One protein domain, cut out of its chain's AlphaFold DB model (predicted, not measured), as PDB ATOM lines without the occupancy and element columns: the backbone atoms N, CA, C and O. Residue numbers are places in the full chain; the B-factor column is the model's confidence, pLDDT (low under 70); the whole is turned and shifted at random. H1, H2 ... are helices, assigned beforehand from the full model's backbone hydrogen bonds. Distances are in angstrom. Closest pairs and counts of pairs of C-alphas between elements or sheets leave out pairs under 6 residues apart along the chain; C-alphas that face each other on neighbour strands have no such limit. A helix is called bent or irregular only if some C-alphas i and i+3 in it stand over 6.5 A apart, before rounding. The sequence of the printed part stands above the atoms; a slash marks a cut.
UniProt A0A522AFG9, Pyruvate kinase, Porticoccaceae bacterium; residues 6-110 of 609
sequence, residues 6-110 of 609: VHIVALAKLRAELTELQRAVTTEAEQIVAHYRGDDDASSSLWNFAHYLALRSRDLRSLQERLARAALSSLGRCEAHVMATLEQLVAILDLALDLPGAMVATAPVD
ATOM      1  N   VAL A   6     158.320   8.336 122.983       67.00
ATOM      2  CA  VAL A   6     159.654   8.887 122.699       67.00
ATOM      3  C   VAL A   6     159.651  10.420 122.751       67.00
ATOM      4  O   VAL A   6     160.599  11.023 123.255       67.00
ATOM      5  N   HIS A   7     158.571  11.057 122.290       80.25
ATOM      6  CA  HIS A   7     158.426  12.511 122.340       80.25
ATOM      7  C   HIS A   7     158.212  13.006 123.772       80.25
ATOM      8  O   HIS A   7     158.800  14.013 124.148       80.25
ATOM      9  N   ILE A   8     157.460  12.272 124.598       86.25
ATOM     10  CA  ILE A   8     157.235  12.631 126.008       86.25
ATOM     11  C   ILE A   8     158.564  12.667 126.777       86.25
ATOM     12  O   ILE A   8     158.856  13.643 127.462       86.25
ATOM     13  N   VAL A   9     159.419  11.649 126.612       89.38
ATOM     14  CA  VAL A   9     160.739  11.610 127.270       89.38
ATOM     15  C   VAL A   9     161.636  12.765 126.808       89.38
ATOM     16  O   VAL A   9     162.351  13.352 127.621       89.38
ATOM     17  N   ALA A  10     161.612  13.109 125.518       91.06
ATOM     18  CA  ALA A  10     162.397  14.220 124.985       91.06
ATOM     19  C   ALA A  10     161.931  15.582 125.536       91.06
ATOM     20  O   ALA A  10     162.766  16.385 125.952       91.06
ATOM     21  N   LEU A  11     160.616  15.814 125.597       93.62
ATOM     22  CA  LEU A  11     160.031  17.033 126.161       93.62
ATOM     23  C   LEU A  11     160.301  17.149 127.669       93.62
ATOM     24  O   LEU A  11     160.660  18.223 128.140       93.62
ATOM     25  N   ALA A  12     160.230  16.043 128.416       94.00
ATOM     26  CA  ALA A  12     160.557  16.023 129.843       94.00
ATOM     27  C   ALA A  12     162.023  16.400 130.118       94.00
ATOM     28  O   ALA A  12     162.302  17.146 131.056       94.00
ATOM     29  N   LYS A  13     162.961  15.939 129.275       95.56
ATOM     30  CA  LYS A  13     164.376  16.339 129.359       95.56
ATOM     31  C   LYS A  13     164.570  17.826 129.070       95.56
ATOM     32  O   LYS A  13     165.254  18.495 129.834       95.56
ATOM     33  N   LEU A  14     163.949  18.336 128.001       96.69
ATOM     34  CA  LEU A  14     163.994  19.764 127.661       96.69
ATOM     35  C   LEU A  14     163.451  20.628 128.795       96.69
ATOM     36  O   LEU A  14     164.056  21.638 129.136       96.69
ATOM     37  N   ARG A  15     162.344  20.207 129.409       95.31
ATOM     38  CA  ARG A  15     161.755  20.904 130.548       95.31
ATOM     39  C   ARG A  15     162.713  20.958 131.729       95.31
ATOM     40  O   ARG A  15     162.937  22.035 132.258       95.31
ATOM     41  N   ALA A  16     163.266  19.815 132.138       95.44
ATOM     42  CA  ALA A  16     164.177  19.752 133.280       95.44
ATOM     43  C   ALA A  16     165.388  20.679 133.092       95.44
ATOM     44  O   ALA A  16     165.721  21.444 133.994       95.44
ATOM     45  N   GLU A  17     165.983  20.660 131.899       97.06
ATOM     46  CA  GLU A  17     167.118  21.513 131.544       97.06
ATOM     47  C   GLU A  17     166.743  23.001 131.484       97.06
ATOM     48  O   GLU A  17     167.496  23.835 131.973       97.06
ATOM     49  N   LEU A  18     165.565  23.352 130.955       96.25
ATOM     50  CA  LEU A  18     165.072  24.734 130.958       96.25
ATOM     51  C   LEU A  18     164.762  25.244 132.369       96.25
ATOM     52  O   LEU A  18     165.066  26.392 132.666       96.25
ATOM     53  N   THR A  19     164.195  24.413 133.247       94.69
ATOM     54  CA  THR A  19     163.961  24.779 134.652       94.69
ATOM     55  C   THR A  19     165.280  24.981 135.404       94.69
ATOM     56  O   THR A  19     165.391  25.885 136.231       94.69
ATOM     57  N   GLU A  20     166.293  24.157 135.130       96.00
ATOM     58  CA  GLU A  20     167.636  24.342 135.686       96.00
ATOM     59  C   GLU A  20     168.291  25.623 135.160       96.00
ATOM     60  O   GLU A  20     168.794  26.418 135.954       96.00
ATOM     61  N   LEU A  21     168.203  25.865 133.848       96.88
ATOM     62  CA  LEU A  21     168.693  27.085 133.214       96.88
ATOM     63  C   LEU A  21     168.011  28.329 133.790       96.88
ATOM     64  O   LEU A  21     168.697  29.276 134.155       96.88
ATOM     65  N   GLN A  22     166.684  28.314 133.924       95.31
ATOM     66  CA  GLN A  22     165.903  29.408 134.504       95.31
ATOM     67  C   GLN A  22     166.370  29.736 135.924       95.31
ATOM     68  O   GLN A  22     166.613  30.901 136.236       95.31
ATOM     69  N   ARG A  23     166.538  28.717 136.779       94.88
ATOM     70  CA  ARG A  23     167.025  28.911 138.151       94.88
ATOM     71  C   ARG A  23     168.422  29.522 138.159       94.88
ATOM     72  O   ARG A  23     168.660  30.471 138.893       94.88
ATOM     73  N   ALA A  24     169.324  28.995 137.334       96.62
ATOM     74  CA  ALA A  24     170.700  29.468 137.280       96.62
ATOM     75  C   ALA A  24     170.795  30.916 136.766       96.62
ATOM     76  O   ALA A  24     171.507  31.724 137.353       96.62
ATOM     77  N   VAL A  25     170.018  31.260 135.732       97.31
ATOM     78  CA  VAL A  25     169.906  32.631 135.208       97.31
ATOM     79  C   VAL A  25     169.353  33.584 136.266       97.31
ATOM     80  O   VAL A  25     169.892  34.671 136.427       97.31
ATOM     81  N   THR A  26     168.323  33.169 137.010       95.56
ATOM     82  CA  THR A  26     167.731  33.980 138.090       95.56
ATOM     83  C   THR A  26     168.762  34.269 139.182       95.56
ATOM     84  O   THR A  26     169.022  35.426 139.488       95.56
ATOM     85  N   THR A  27     169.413  33.230 139.717       95.88
ATOM     86  CA  THR A  27     170.388  33.383 140.807       95.88
ATOM     87  C   THR A  27     171.593  34.238 140.406       95.88
ATOM     88  O   THR A  27     172.062  35.048 141.201       95.88
ATOM     89  N   GLU A  28     172.113  34.084 139.186       97.31
ATOM     90  CA  GLU A  28     173.223  34.920 138.707       97.31
ATOM     91  C   GLU A  28     172.788  36.363 138.442       97.31
ATOM     92  O   GLU A  28     173.517  37.292 138.785       97.31
ATOM     93  N   ALA A  29     171.593  36.577 137.883       96.69
ATOM     94  CA  ALA A  29     171.072  37.920 137.662       96.69
ATOM     95  C   ALA A  29     170.845  38.672 138.981       96.69
ATOM     96  O   ALA A  29     171.198  39.844 139.064       96.69
ATOM     97  N   GLU A  30     170.337  38.004 140.023       95.44
ATOM     98  CA  GLU A  30     170.206  38.577 141.371       95.44
ATOM     99  C   GLU A  30     171.560  39.043 141.926       95.44
ATOM    100  O   GLU A  30     171.653  40.134 142.485       95.44
ATOM    101  N   GLN A  31     172.627  38.260 141.728       96.06
ATOM    102  CA  GLN A  31     173.982  38.637 142.149       96.06
ATOM    103  C   GLN A  31     174.511  39.846 141.373       96.06
ATOM    104  O   GLN A  31     175.100  40.747 141.969       96.06
ATOM    105  N   ILE A  32     174.288  39.874 140.055       96.62
ATOM    106  CA  ILE A  32     174.671  41.003 139.202       96.62
ATOM    107  C   ILE A  32     173.925  42.264 139.651       96.62
ATOM    108  O   ILE A  32     174.555  43.280 139.925       96.62
ATOM    109  N   VAL A  33     172.600  42.208 139.780       96.38
ATOM    110  CA  VAL A  33     171.791  43.370 140.172       96.38
ATOM    111  C   VAL A  33     172.171  43.863 141.568       96.38
ATOM    112  O   VAL A  33     172.397  45.059 141.734       96.38
ATOM    113  N   ALA A  34     172.343  42.963 142.542       95.19
ATOM    114  CA  ALA A  34     172.780  43.330 143.887       95.19
ATOM    115  C   ALA A  34     174.154  44.023 143.894       95.19
ATOM    116  O   ALA A  34     174.384  44.921 144.700       95.19
ATOM    117  N   HIS A  35     175.065  43.654 142.986       95.00
ATOM    118  CA  HIS A  35     176.368  44.312 142.871       95.00
ATOM    119  C   HIS A  35     176.261  45.767 142.389       95.00
ATOM    120  O   HIS A  35     176.947  46.630 142.931       95.00
ATOM    121  N   TYR A  36     175.410  46.043 141.396       93.69
ATOM    122  CA  TYR A  36     175.313  47.374 140.777       93.69
ATOM    123  C   TYR A  36     174.280  48.301 141.430       93.69
ATOM    124  O   TYR A  36     174.417  49.516 141.328       93.69
ATOM    125  N   ARG A  37     173.256  47.760 142.098       91.69
ATOM    126  CA  ARG A  37     172.180  48.547 142.734       91.69
ATOM    127  C   ARG A  37     172.158  48.455 144.254       91.69
ATOM    128  O   ARG A  37     171.543  49.297 144.898       91.69
ATOM    129  N   GLY A  38     172.836  47.475 144.848       83.88
ATOM    130  CA  GLY A  38     172.743  47.237 146.287       83.88
ATOM    131  C   GLY A  38     171.300  46.938 146.699       83.88
ATOM    132  O   GLY A  38     170.700  45.996 146.185       83.88
ATOM    133  N   ASP A  39     170.766  47.759 147.607       75.31
ATOM    134  CA  ASP A  39     169.393  47.657 148.119       75.31
ATOM    135  C   ASP A  39     168.370  48.478 147.299       75.31
ATOM    136  O   ASP A  39     167.174  48.423 147.591       75.31
ATOM    137  N   ASP A  40     168.813  49.252 146.298       76.88
ATOM    138  CA  ASP A  40     167.928  50.093 145.485       76.88
ATOM    139  C   ASP A  40     167.144  49.271 144.448       76.88
ATOM    140  O   ASP A  40     167.673  48.356 143.811       76.88
ATOM    141  N   ASP A  41     165.893  49.667 144.188       88.12
ATOM    142  CA  ASP A  41     165.074  49.052 143.141       88.12
ATOM    143  C   ASP A  41     165.728  49.238 141.762       88.12
ATOM    144  O   ASP A  41     166.003  50.358 141.318       88.12
ATOM    145  N   ALA A  42     165.975  48.125 141.077       93.50
ATOM    146  CA  ALA A  42     166.525  48.081 139.727       93.50
ATOM    147  C   ALA A  42     165.438  48.235 138.657       93.50
ATOM    148  O   ALA A  42     164.335  47.695 138.795       93.50
ATOM    149  N   SER A  43     165.755  48.900 137.543       94.88
ATOM    150  CA  SER A  43     164.817  48.976 136.421       94.88
ATOM    151  C   SER A  43     164.612  47.623 135.734       94.88
ATOM    152  O   SER A  43     165.457  46.723 135.749       94.88
ATOM    153  N   SER A  44     163.486  47.510 135.030       95.69
ATOM    154  CA  SER A  44     163.195  46.402 134.118       95.69
ATOM    155  C   SER A  44     164.311  46.155 133.092       95.69
ATOM    156  O   SER A  44     164.600  45.002 132.767       95.69
ATOM    157  N   SER A  45     164.956  47.215 132.591       96.88
ATOM    158  CA  SER A  45     166.061  47.100 131.636       96.88
ATOM    159  C   SER A  45     167.311  46.508 132.274       96.88
ATOM    160  O   SER A  45     167.905  45.605 131.687       96.88
ATOM    161  N   LEU A  46     167.673  46.949 133.484       97.19
ATOM    162  CA  LEU A  46     168.814  46.394 134.208       97.19
ATOM    163  C   LEU A  46     168.603  44.908 134.516       97.19
ATOM    164  O   LEU A  46     169.480  44.088 134.244       97.19
ATOM    165  N   TRP A  47     167.414  44.546 135.006       96.88
ATOM    166  CA  TRP A  47     167.065  43.152 135.259       96.88
ATOM    167  C   TRP A  47     167.152  42.296 133.999       96.88
ATOM    168  O   TRP A  47     167.768  41.233 134.015       96.88
ATOM    169  N   ASN A  48     166.532  42.725 132.897       98.00
ATOM    170  CA  ASN A  48     166.580  41.954 131.659       98.00
ATOM    171  C   ASN A  48     168.017  41.805 131.136       98.00
ATOM    172  O   ASN A  48     168.397  40.714 130.707       98.00
ATOM    173  N   PHE A  49     168.838  42.850 131.253       98.44
ATOM    174  CA  PHE A  49     170.240  42.781 130.865       98.44
ATOM    175  C   PHE A  49     171.042  41.802 131.730       98.44
ATOM    176  O   PHE A  49     171.762  40.964 131.190       98.44
ATOM    177  N   ALA A  50     170.861  41.825 133.053       98.25
ATOM    178  CA  ALA A  50     171.484  40.865 133.964       98.25
ATOM    179  C   ALA A  50     171.077  39.416 133.633       98.25
ATOM    180  O   ALA A  50     171.938  38.538 133.541       98.25
ATOM    181  N   HIS A  51     169.791  39.169 133.352       98.00
ATOM    182  CA  HIS A  51     169.320  37.864 132.878       98.00
ATOM    183  C   HIS A  51     169.969  37.457 131.552       98.00
ATOM    184  O   HIS A  51     170.319  36.292 131.371       98.00
ATOM    185  N   TYR A  52     170.142  38.394 130.618       98.25
ATOM    186  CA  TYR A  52     170.780  38.123 129.333       98.25
ATOM    187  C   TYR A  52     172.259  37.766 129.486       98.25
ATOM    188  O   TYR A  52     172.709  36.785 128.894       98.25
ATOM    189  N   LEU A  53     173.008  38.498 130.313       98.38
ATOM    190  CA  LEU A  53     174.413  38.195 130.595       98.38
ATOM    191  C   LEU A  53     174.566  36.823 131.258       98.38
ATOM    192  O   LEU A  53     175.380  36.014 130.808       98.38
ATOM    193  N   ALA A  54     173.728  36.519 132.253       98.06
ATOM    194  CA  ALA A  54     173.683  35.196 132.863       98.06
ATOM    195  C   ALA A  54     173.328  34.115 131.824       98.06
ATOM    196  O   ALA A  54     173.991  33.087 131.725       98.06
ATOM    197  N   LEU A  55     172.335  34.335 130.962       97.88
ATOM    198  CA  LEU A  55     171.985  33.372 129.914       97.88
ATOM    199  C   LEU A  55     173.158  33.115 128.949       97.88
ATOM    200  O   LEU A  55     173.418  31.969 128.574       97.88
ATOM    201  N   ARG A  56     173.858  34.175 128.531       96.38
ATOM    202  CA  ARG A  56     174.912  34.136 127.504       96.38
ATOM    203  C   ARG A  56     176.287  33.733 128.029       96.38
ATOM    204  O   ARG A  56     177.156  33.451 127.208       96.38
ATOM    205  N   SER A  57     176.464  33.582 129.343       95.94
ATOM    206  CA  SER A  57     177.663  32.970 129.942       95.94
ATOM    207  C   SER A  57     177.777  31.455 129.675       95.94
ATOM    208  O   SER A  57     178.736  30.808 130.097       95.94
ATOM    209  N   ARG A  58     176.804  30.873 128.959       95.12
ATOM    210  CA  ARG A  58     176.657  29.435 128.698       95.12
ATOM    211  C   ARG A  58     176.613  29.133 127.199       95.12
ATOM    212  O   ARG A  58     176.032  29.882 126.412       95.12
ATOM    213  N   ASP A  59     177.140  27.974 126.802       95.75
ATOM    214  CA  ASP A  59     176.955  27.459 125.439       95.75
ATOM    215  C   ASP A  59     175.599  26.758 125.304       95.75
ATOM    216  O   ASP A  59     175.403  25.626 125.747       95.75
ATOM    217  N   LEU A  60     174.653  27.444 124.667       96.31
ATOM    218  CA  LEU A  60     173.280  26.967 124.520       96.31
ATOM    219  C   LEU A  60     173.023  26.229 123.202       96.31
ATOM    220  O   LEU A  60     171.921  25.717 123.016       96.31
ATOM    221  N   ARG A  61     173.995  26.124 122.285       96.56
ATOM    222  CA  ARG A  61     173.746  25.664 120.899       96.56
ATOM    223  C   ARG A  61     173.059  24.296 120.832       96.56
ATOM    224  O   ARG A  61     172.078  24.122 120.111       96.56
ATOM    225  N   SER A  62     173.504  23.346 121.656       96.88
ATOM    226  CA  SER A  62     172.895  22.009 121.756       96.88
ATOM    227  C   SER A  62     171.441  22.046 122.251       96.88
ATOM    228  O   SER A  62     170.589  21.293 121.768       96.88
ATOM    229  N   LEU A  63     171.129  22.922 123.211       96.88
ATOM    230  CA  LEU A  63     169.762  23.130 123.692       96.88
ATOM    231  C   LEU A  63     168.898  23.778 122.604       96.88
ATOM    232  O   LEU A  63     167.802  23.292 122.330       96.88
ATOM    233  N   GLN A  64     169.410  24.805 121.922       97.06
ATOM    234  CA  GLN A  64     168.704  25.503 120.842       97.06
ATOM    235  C   GLN A  64     168.299  24.558 119.707       97.06
ATOM    236  O   GLN A  64     167.155  24.601 119.251       97.06
ATOM    237  N   GLU A  65     169.198  23.666 119.280       96.62
ATOM    238  CA  GLU A  65     168.886  22.660 118.259       96.62
ATOM    239  C   GLU A  65     167.750  21.728 118.692       96.62
ATOM    240  O   GLU A  65     166.860  21.409 117.900       96.62
ATOM    241  N   ARG A  66     167.770  21.271 119.949       96.38
ATOM    242  CA  ARG A  66     166.743  20.360 120.467       96.38
ATOM    243  C   ARG A  66     165.399  21.059 120.654       96.38
ATOM    244  O   ARG A  66     164.380  20.454 120.329       96.38
ATOM    245  N   LEU A  67     165.389  22.321 121.089       96.19
ATOM    246  CA  LEU A  67     164.181  23.153 121.141       96.19
ATOM    247  C   LEU A  67     163.581  23.341 119.743       96.19
ATOM    248  O   LEU A  67     162.399  23.067 119.544       96.19
ATOM    249  N   ALA A  68     164.404  23.694 118.751       94.69
ATOM    250  CA  ALA A  68     163.951  23.863 117.371       94.69
ATOM    251  C   ALA A  68     163.380  22.561 116.779       94.69
ATOM    252  O   ALA A  68     162.331  22.582 116.135       94.69
ATOM    253  N   ARG A  69     164.015  21.406 117.039       93.44
ATOM    254  CA  ARG A  69     163.498  20.083 116.626       93.44
ATOM    255  C   ARG A  69     162.169  19.728 117.296       93.44
ATOM    256  O   ARG A  69     161.383  18.988 116.711       93.44
ATOM    257  N   ALA A  70     161.913  20.255 118.491       91.75
ATOM    258  CA  ALA A  70     160.635  20.132 119.186       91.75
ATOM    259  C   ALA A  70     159.598  21.188 118.749       91.75
ATOM    260  O   ALA A  70     158.527  21.253 119.345       91.75
ATOM    261  N   ALA A  71     159.897  21.997 117.721       92.75
ATOM    262  CA  ALA A  71     159.085  23.129 117.266       92.75
ATOM    263  C   ALA A  71     158.827  24.193 118.355       92.75
ATOM    264  O   ALA A  71     157.818  24.897 118.324       92.75
ATOM    265  N   LEU A  72     159.755  24.322 119.307       93.12
ATOM    266  CA  LEU A  72     159.759  25.353 120.342       93.12
ATOM    267  C   LEU A  72     160.685  26.510 119.947       93.12
ATOM    268  O   LEU A  72     161.563  26.362 119.093       93.12
ATOM    269  N   SER A  73     160.510  27.667 120.594       91.69
ATOM    270  CA  SER A  73     161.439  28.792 120.445       91.69
ATOM    271  C   SER A  73     162.860  28.352 120.798       91.69
ATOM    272  O   SER A  73     163.099  27.798 121.868       91.69
ATOM    273  N   SER A  74     163.817  28.628 119.914       93.69
ATOM    274  CA  SER A  74     165.230  28.283 120.096       93.69
ATOM    275  C   SER A  74     165.996  29.300 120.949       93.69
ATOM    276  O   SER A  74     167.218  29.368 120.855       93.69
ATOM    277  N   LEU A  75     165.306  30.153 121.715       93.56
ATOM    278  CA  LEU A  75     165.886  31.278 122.473       93.56
ATOM    279  C   LEU A  75     166.592  32.337 121.606       93.56
ATOM    280  O   LEU A  75     167.071  33.337 122.120       93.56
ATOM    281  N   GLY A  76     166.637  32.175 120.282       88.62
ATOM    282  CA  GLY A  76     167.366  33.072 119.384       88.62
ATOM    283  C   GLY A  76     166.719  34.442 119.167       88.62
ATOM    284  O   GLY A  76     167.111  35.118 118.223       88.62
ATOM    285  N   ARG A  77     165.713  34.822 119.963       89.88
ATOM    286  CA  ARG A  77     164.947  36.081 119.883       89.88
ATOM    287  C   ARG A  77     164.492  36.541 121.277       89.88
ATOM    288  O   ARG A  77     163.339  36.916 121.436       89.88
ATOM    289  N   CYS A  78     165.320  36.343 122.301       94.00
ATOM    290  CA  CYS A  78     164.930  36.557 123.701       94.00
ATOM    291  C   CYS A  78     165.627  37.743 124.372       94.00
ATOM    292  O   CYS A  78     165.354  38.000 125.534       94.00
ATOM    293  N   GLU A  79     166.497  38.452 123.656       95.31
ATOM    294  CA  GLU A  79     167.385  39.512 124.136       95.31
ATOM    295  C   GLU A  79     166.629  40.503 125.008       95.31
ATOM    296  O   GLU A  79     166.998  40.679 126.160       95.31
ATOM    297  N   ALA A  80     165.534  41.067 124.498       95.06
ATOM    298  CA  ALA A  80     164.729  42.080 125.175       95.06
ATOM    299  C   ALA A  80     163.752  41.528 126.243       95.06
ATOM    300  O   ALA A  80     163.033  42.296 126.870       95.06
ATOM    301  N   HIS A  81     163.649  40.207 126.429       95.06
ATOM    302  CA  HIS A  81     162.654  39.590 127.326       95.06
ATOM    303  C   HIS A  81     163.060  38.158 127.738       95.06
ATOM    304  O   HIS A  81     162.348  37.164 127.508       95.06
ATOM    305  N   VAL A  82     164.249  38.023 128.328       96.19
ATOM    306  CA  VAL A  82     164.902  36.723 128.566       96.19
ATOM    307  C   VAL A  82     164.050  35.820 129.452       96.19
ATOM    308  O   VAL A  82     163.692  34.708 129.049       96.19
ATOM    309  N   MET A  83     163.673  36.313 130.633       95.81
ATOM    310  CA  MET A  83     162.937  35.511 131.612       95.81
ATOM    311  C   MET A  83     161.525  35.168 131.152       95.81
ATOM    312  O   MET A  83     161.117  34.022 131.321       95.81
ATOM    313  N   ALA A  84     160.823  36.084 130.476       94.62
ATOM    314  CA  ALA A  84     159.511  35.784 129.904       94.62
ATOM    315  C   ALA A  84     159.586  34.639 128.882       94.62
ATOM    316  O   ALA A  84     158.705  33.782 128.832       94.62
ATOM    317  N   THR A  85     160.672  34.565 128.104       94.94
ATOM    318  CA  THR A  85     160.883  33.465 127.151       94.94
ATOM    319  C   THR A  85     161.093  32.129 127.862       94.94
ATOM    320  O   THR A  85     160.501  31.125 127.464       94.94
ATOM    321  N   LEU A  86     161.933  32.105 128.901       95.00
ATOM    322  CA  LEU A  86     162.225  30.889 129.666       95.00
ATOM    323  C   LEU A  86     160.986  30.393 130.424       95.00
ATOM    324  O   LEU A  86     160.638  29.217 130.307       95.00
ATOM    325  N   GLU A  87     160.287  31.290 131.125       93.06
ATOM    326  CA  GLU A  87     159.039  30.999 131.842       93.06
ATOM    327  C   GLU A  87     157.979  30.423 130.899       93.06
ATOM    328  O   GLU A  87     157.409  29.363 131.170       93.06
ATOM    329  N   GLN A  88     157.773  31.060 129.741       92.88
ATOM    330  CA  GLN A  88     156.780  30.614 128.770       92.88
ATOM    331  C   GLN A  88     157.130  29.251 128.155       92.88
ATOM    332  O   GLN A  88     156.238  28.437 127.910       92.88
ATOM    333  N   LEU A  89     158.414  28.970 127.905       94.12
ATOM    334  CA  LEU A  89     158.848  27.664 127.403       94.12
ATOM    335  C   LEU A  89     158.617  26.550 128.426       94.12
ATOM    336  O   LEU A  89     158.122  25.484 128.054       94.12
ATOM    337  N   VAL A  90     158.939  26.792 129.700       93.44
ATOM    338  CA  VAL A  90     158.667  25.835 130.782       93.44
ATOM    339  C   VAL A  90     157.163  25.596 130.905       93.44
ATOM    340  O   VAL A  90     156.747  24.441 130.920       93.44
ATOM    341  N   ALA A  91     156.343  26.649 130.868       91.38
ATOM    342  CA  ALA A  91     154.889  26.533 130.960       91.38
ATOM    343  C   ALA A  91     154.264  25.754 129.788       91.38
ATOM    344  O   ALA A  91     153.377  24.923 129.988       91.38
ATOM    345  N   ILE A  92     154.743  25.972 128.557       91.75
ATOM    346  CA  ILE A  92     154.310  25.191 127.385       91.75
ATOM    347  C   ILE A  92     154.676  23.712 127.558       91.75
ATOM    348  O   ILE A  92     153.887  22.834 127.204       91.75
ATOM    349  N   LEU A  93     155.858  23.423 128.102       92.69
ATOM    350  CA  LEU A  93     156.303  22.054 128.351       92.69
ATOM    351  C   LEU A  93     155.547  21.388 129.505       92.69
ATOM    352  O   LEU A  93     155.236  20.206 129.394       92.69
ATOM    353  N   ASP A  94     155.219  22.123 130.568       91.62
ATOM    354  CA  ASP A  94     154.332  21.657 131.640       91.62
ATOM    355  C   ASP A  94     152.982  21.222 131.072       91.62
ATOM    356  O   ASP A  94     152.551  20.091 131.299       91.62
ATOM    357  N   LEU A  95     152.365  22.080 130.250       90.31
ATOM    358  CA  LEU A  95     151.096  21.781 129.588       90.31
ATOM    359  C   LEU A  95     151.206  20.558 128.666       90.31
ATOM    360  O   LEU A  95     150.329  19.697 128.666       90.31
ATOM    361  N   ALA A  96     152.287  20.456 127.888       90.06
ATOM    362  CA  ALA A  96     152.508  19.333 126.976       90.06
ATOM    363  C   ALA A  96     152.749  17.994 127.701       90.06
ATOM    364  O   ALA A  96     152.536  16.933 127.109       90.06
ATOM    365  N   LEU A  97     153.206  18.038 128.954       90.88
ATOM    366  CA  LEU A  97     153.507  16.875 129.790       90.88
ATOM    367  C   LEU A  97     152.405  16.562 130.813       90.88
ATOM    368  O   LEU A  97     152.590  15.643 131.610       90.88
ATOM    369  N   ASP A  98     151.289  17.297 130.783       89.56
ATOM    370  CA  ASP A  98     150.184  17.187 131.748       89.56
ATOM    371  C   ASP A  98     150.663  17.332 133.205       89.56
ATOM    372  O   ASP A  98     150.217  16.643 134.125       89.56
ATOM    373  N   LEU A  99     151.646  18.214 133.411       87.06
ATOM    374  CA  LEU A  99     152.179  18.517 134.731       87.06
ATOM    375  C   LEU A  99     151.366  19.647 135.374       87.06
ATOM    376  O   LEU A  99     150.981  20.601 134.694       87.06
ATOM    377  N   PRO A 100     151.121  19.585 136.694       78.19
ATOM    378  CA  PRO A 100     150.459  20.668 137.401       78.19
ATOM    379  C   PRO A 100     151.377  21.897 137.408       78.19
ATOM    380  O   PRO A 100     152.373  21.931 138.126       78.19
ATOM    381  N   GLY A 101     151.037  22.904 136.605       64.69
ATOM    382  CA  GLY A 101     151.770  24.165 136.526       64.69
ATOM    383  C   GLY A 101     150.831  25.353 136.686       64.69
ATOM    384  O   GLY A 101     150.108  25.706 135.759       64.69
ATOM    385  N   ALA A 102     150.849  25.994 137.857       54.44
ATOM    386  CA  ALA A 102     150.401  27.375 137.976       54.44
ATOM    387  C   ALA A 102     151.605  28.257 137.633       54.44
ATOM    388  O   ALA A 102     152.554  28.339 138.410       54.44
ATOM    389  N   MET A 103     151.596  28.863 136.446       59.69
ATOM    390  CA  MET A 103     152.622  29.828 136.065       59.69
ATOM    391  C   MET A 103     152.456  31.063 136.958       59.69
ATOM    392  O   MET A 103     151.440  31.751 136.877       59.69
ATOM    393  N   VAL A 104     153.428  31.337 137.825       58.06
ATOM    394  CA  VAL A 104     153.570  32.666 138.425       58.06
ATOM    395  C   VAL A 104     154.538  33.405 137.516       58.06
ATOM    396  O   VAL A 104     155.718  33.075 137.497       58.06
ATOM    397  N   ALA A 105     154.023  34.323 136.697       67.38
ATOM    398  CA  ALA A 105     154.867  35.169 135.861       67.38
ATOM    399  C   ALA A 105     155.693  36.074 136.782       67.38
ATOM    400  O   ALA A 105     155.138  36.945 137.454       67.38
ATOM    401  N   THR A 106     156.995  35.818 136.849       69.62
ATOM    402  CA  THR A 106     157.949  36.585 137.662       69.62
ATOM    403  C   THR A 106     158.879  37.432 136.803       69.62
ATOM    404  O   THR A 106     159.629  38.246 137.336       69.62
ATOM    405  N   ALA A 107     158.811  37.280 135.476       83.12
ATOM    406  CA  ALA A 107     159.622  38.044 134.551       83.12
ATOM    407  C   ALA A 107     159.385  39.563 134.704       83.12
ATOM    408  O   ALA A 107     158.249  40.025 134.576       83.12
ATOM    409  N   PRO A 108     160.450  40.365 134.892       81.19
ATOM    410  CA  PRO A 108     160.334  41.820 135.032       81.19
ATOM    411  C   PRO A 108     160.029  42.535 133.707       81.19
ATOM    412  O   PRO A 108     159.738  43.733 133.703       81.19
ATOM    413  N   VAL A 109     160.130  41.819 132.581       90.06
ATOM    414  CA  VAL A 109     159.883  42.313 131.223       90.06
ATOM    415  C   VAL A 109     159.112  41.256 130.442       90.06
ATOM    416  O   VAL A 109     159.593  40.135 130.275       90.06
ATOM    417  N   ASP A 110     157.918  41.619 129.971       91.19
ATOM    418  CA  ASP A 110     157.123  40.812 129.041       91.19
ATOM    419  C   ASP A 110     157.571  41.001 127.574       91.19
ATOM    420  O   ASP A 110     158.397  41.861 127.261       91.19
TER     421      ASP A 110
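This is residues 6 to 110 of the 609 residues of the protein "Pyruvate kinase" of Porticoccaceae bacterium (UniProt A0A522AFG9). One long straight helix, H1, runs the length of the domain like a rail, and the three shorter helices lie over one side of it, H2 and H4 packed on each other and H3 apart from both. H2 packs across the later part of H1, H4 runs back over its earlier part, H3 lies farther out, and a closing stretch with no named element, residues 97 to 110, folds back past H4. The printed part has 105 residues with four named helices, in the order H1, H2, H3, H4, and no named strand; its class is all helix. The whole is compact, with a radius of gyration of the C-alphas of 14.2 A, yet elongated in outline, spanning 47 by 29 by 19 A.

H1, the longest helix, holds residues 6 to 37 and measures 46.2 A from C-alpha 6 at (159.654, 8.887, 122.699) to C-alpha 37 at (172.180, 48.547, 142.734). H4, residues 79 to 96, measures 25.2 A and ends with C-alpha 96 at (152.508, 19.333, 126.976). It is irregular, with C-alphas 80 and 83 9.4 A apart, and it has a kink of 34 degrees near residue 86. H2 holds residues 44 to 56 and measures 18.2 A. H3, residues 61 to 69, measures 12.4 A.

H1 is the hub and touches the three other helices. With residues 21 to 33 alone it touches H2, at a steep tilt of 56 degrees, opposite ways; the closest C-alphas are those of Ala 29 and Ala 50, 4.7 A apart. With residues 11 to 22 alone it touches H4, whose line is a rough one, at a shallow tilt of 33 degrees, only just short of steep, opposite ways; the closest C-alphas are those of Arg 15 and Val 90, 5.8 A apart. H1 and H3 only just touch, with 3 pairs of C-alphas within 8 A and with residue 14 of H1 alone; the closest C-alphas, those of Leu 14 and Leu 67, are 7.4 A apart, and the tilt is a steep 46 degrees, opposite ways. H4 touches H2 with residues 79 to 83 alone, the closest C-alphas being those of Tyr 52 and Val 82, 6.1 A apart; their lines are only just about perpendicular, at 70.0 degrees. H3 is apart from H2 and from H4. In H1, H2 and H3 every O i to N i+4 pair is within hydrogen-bond range; in H4 12 of 14 are.

The two C-alphas farthest apart are those of Val 6 and Asp 40, 47.8 A. The printed part has no cut. The link from H2 to H3 is tight, and those from H1 to H2 and from H3 to H4 are short. The mean pLDDT of the printed part is 91.4; residue 6 and residues 101 to 106 are under 70.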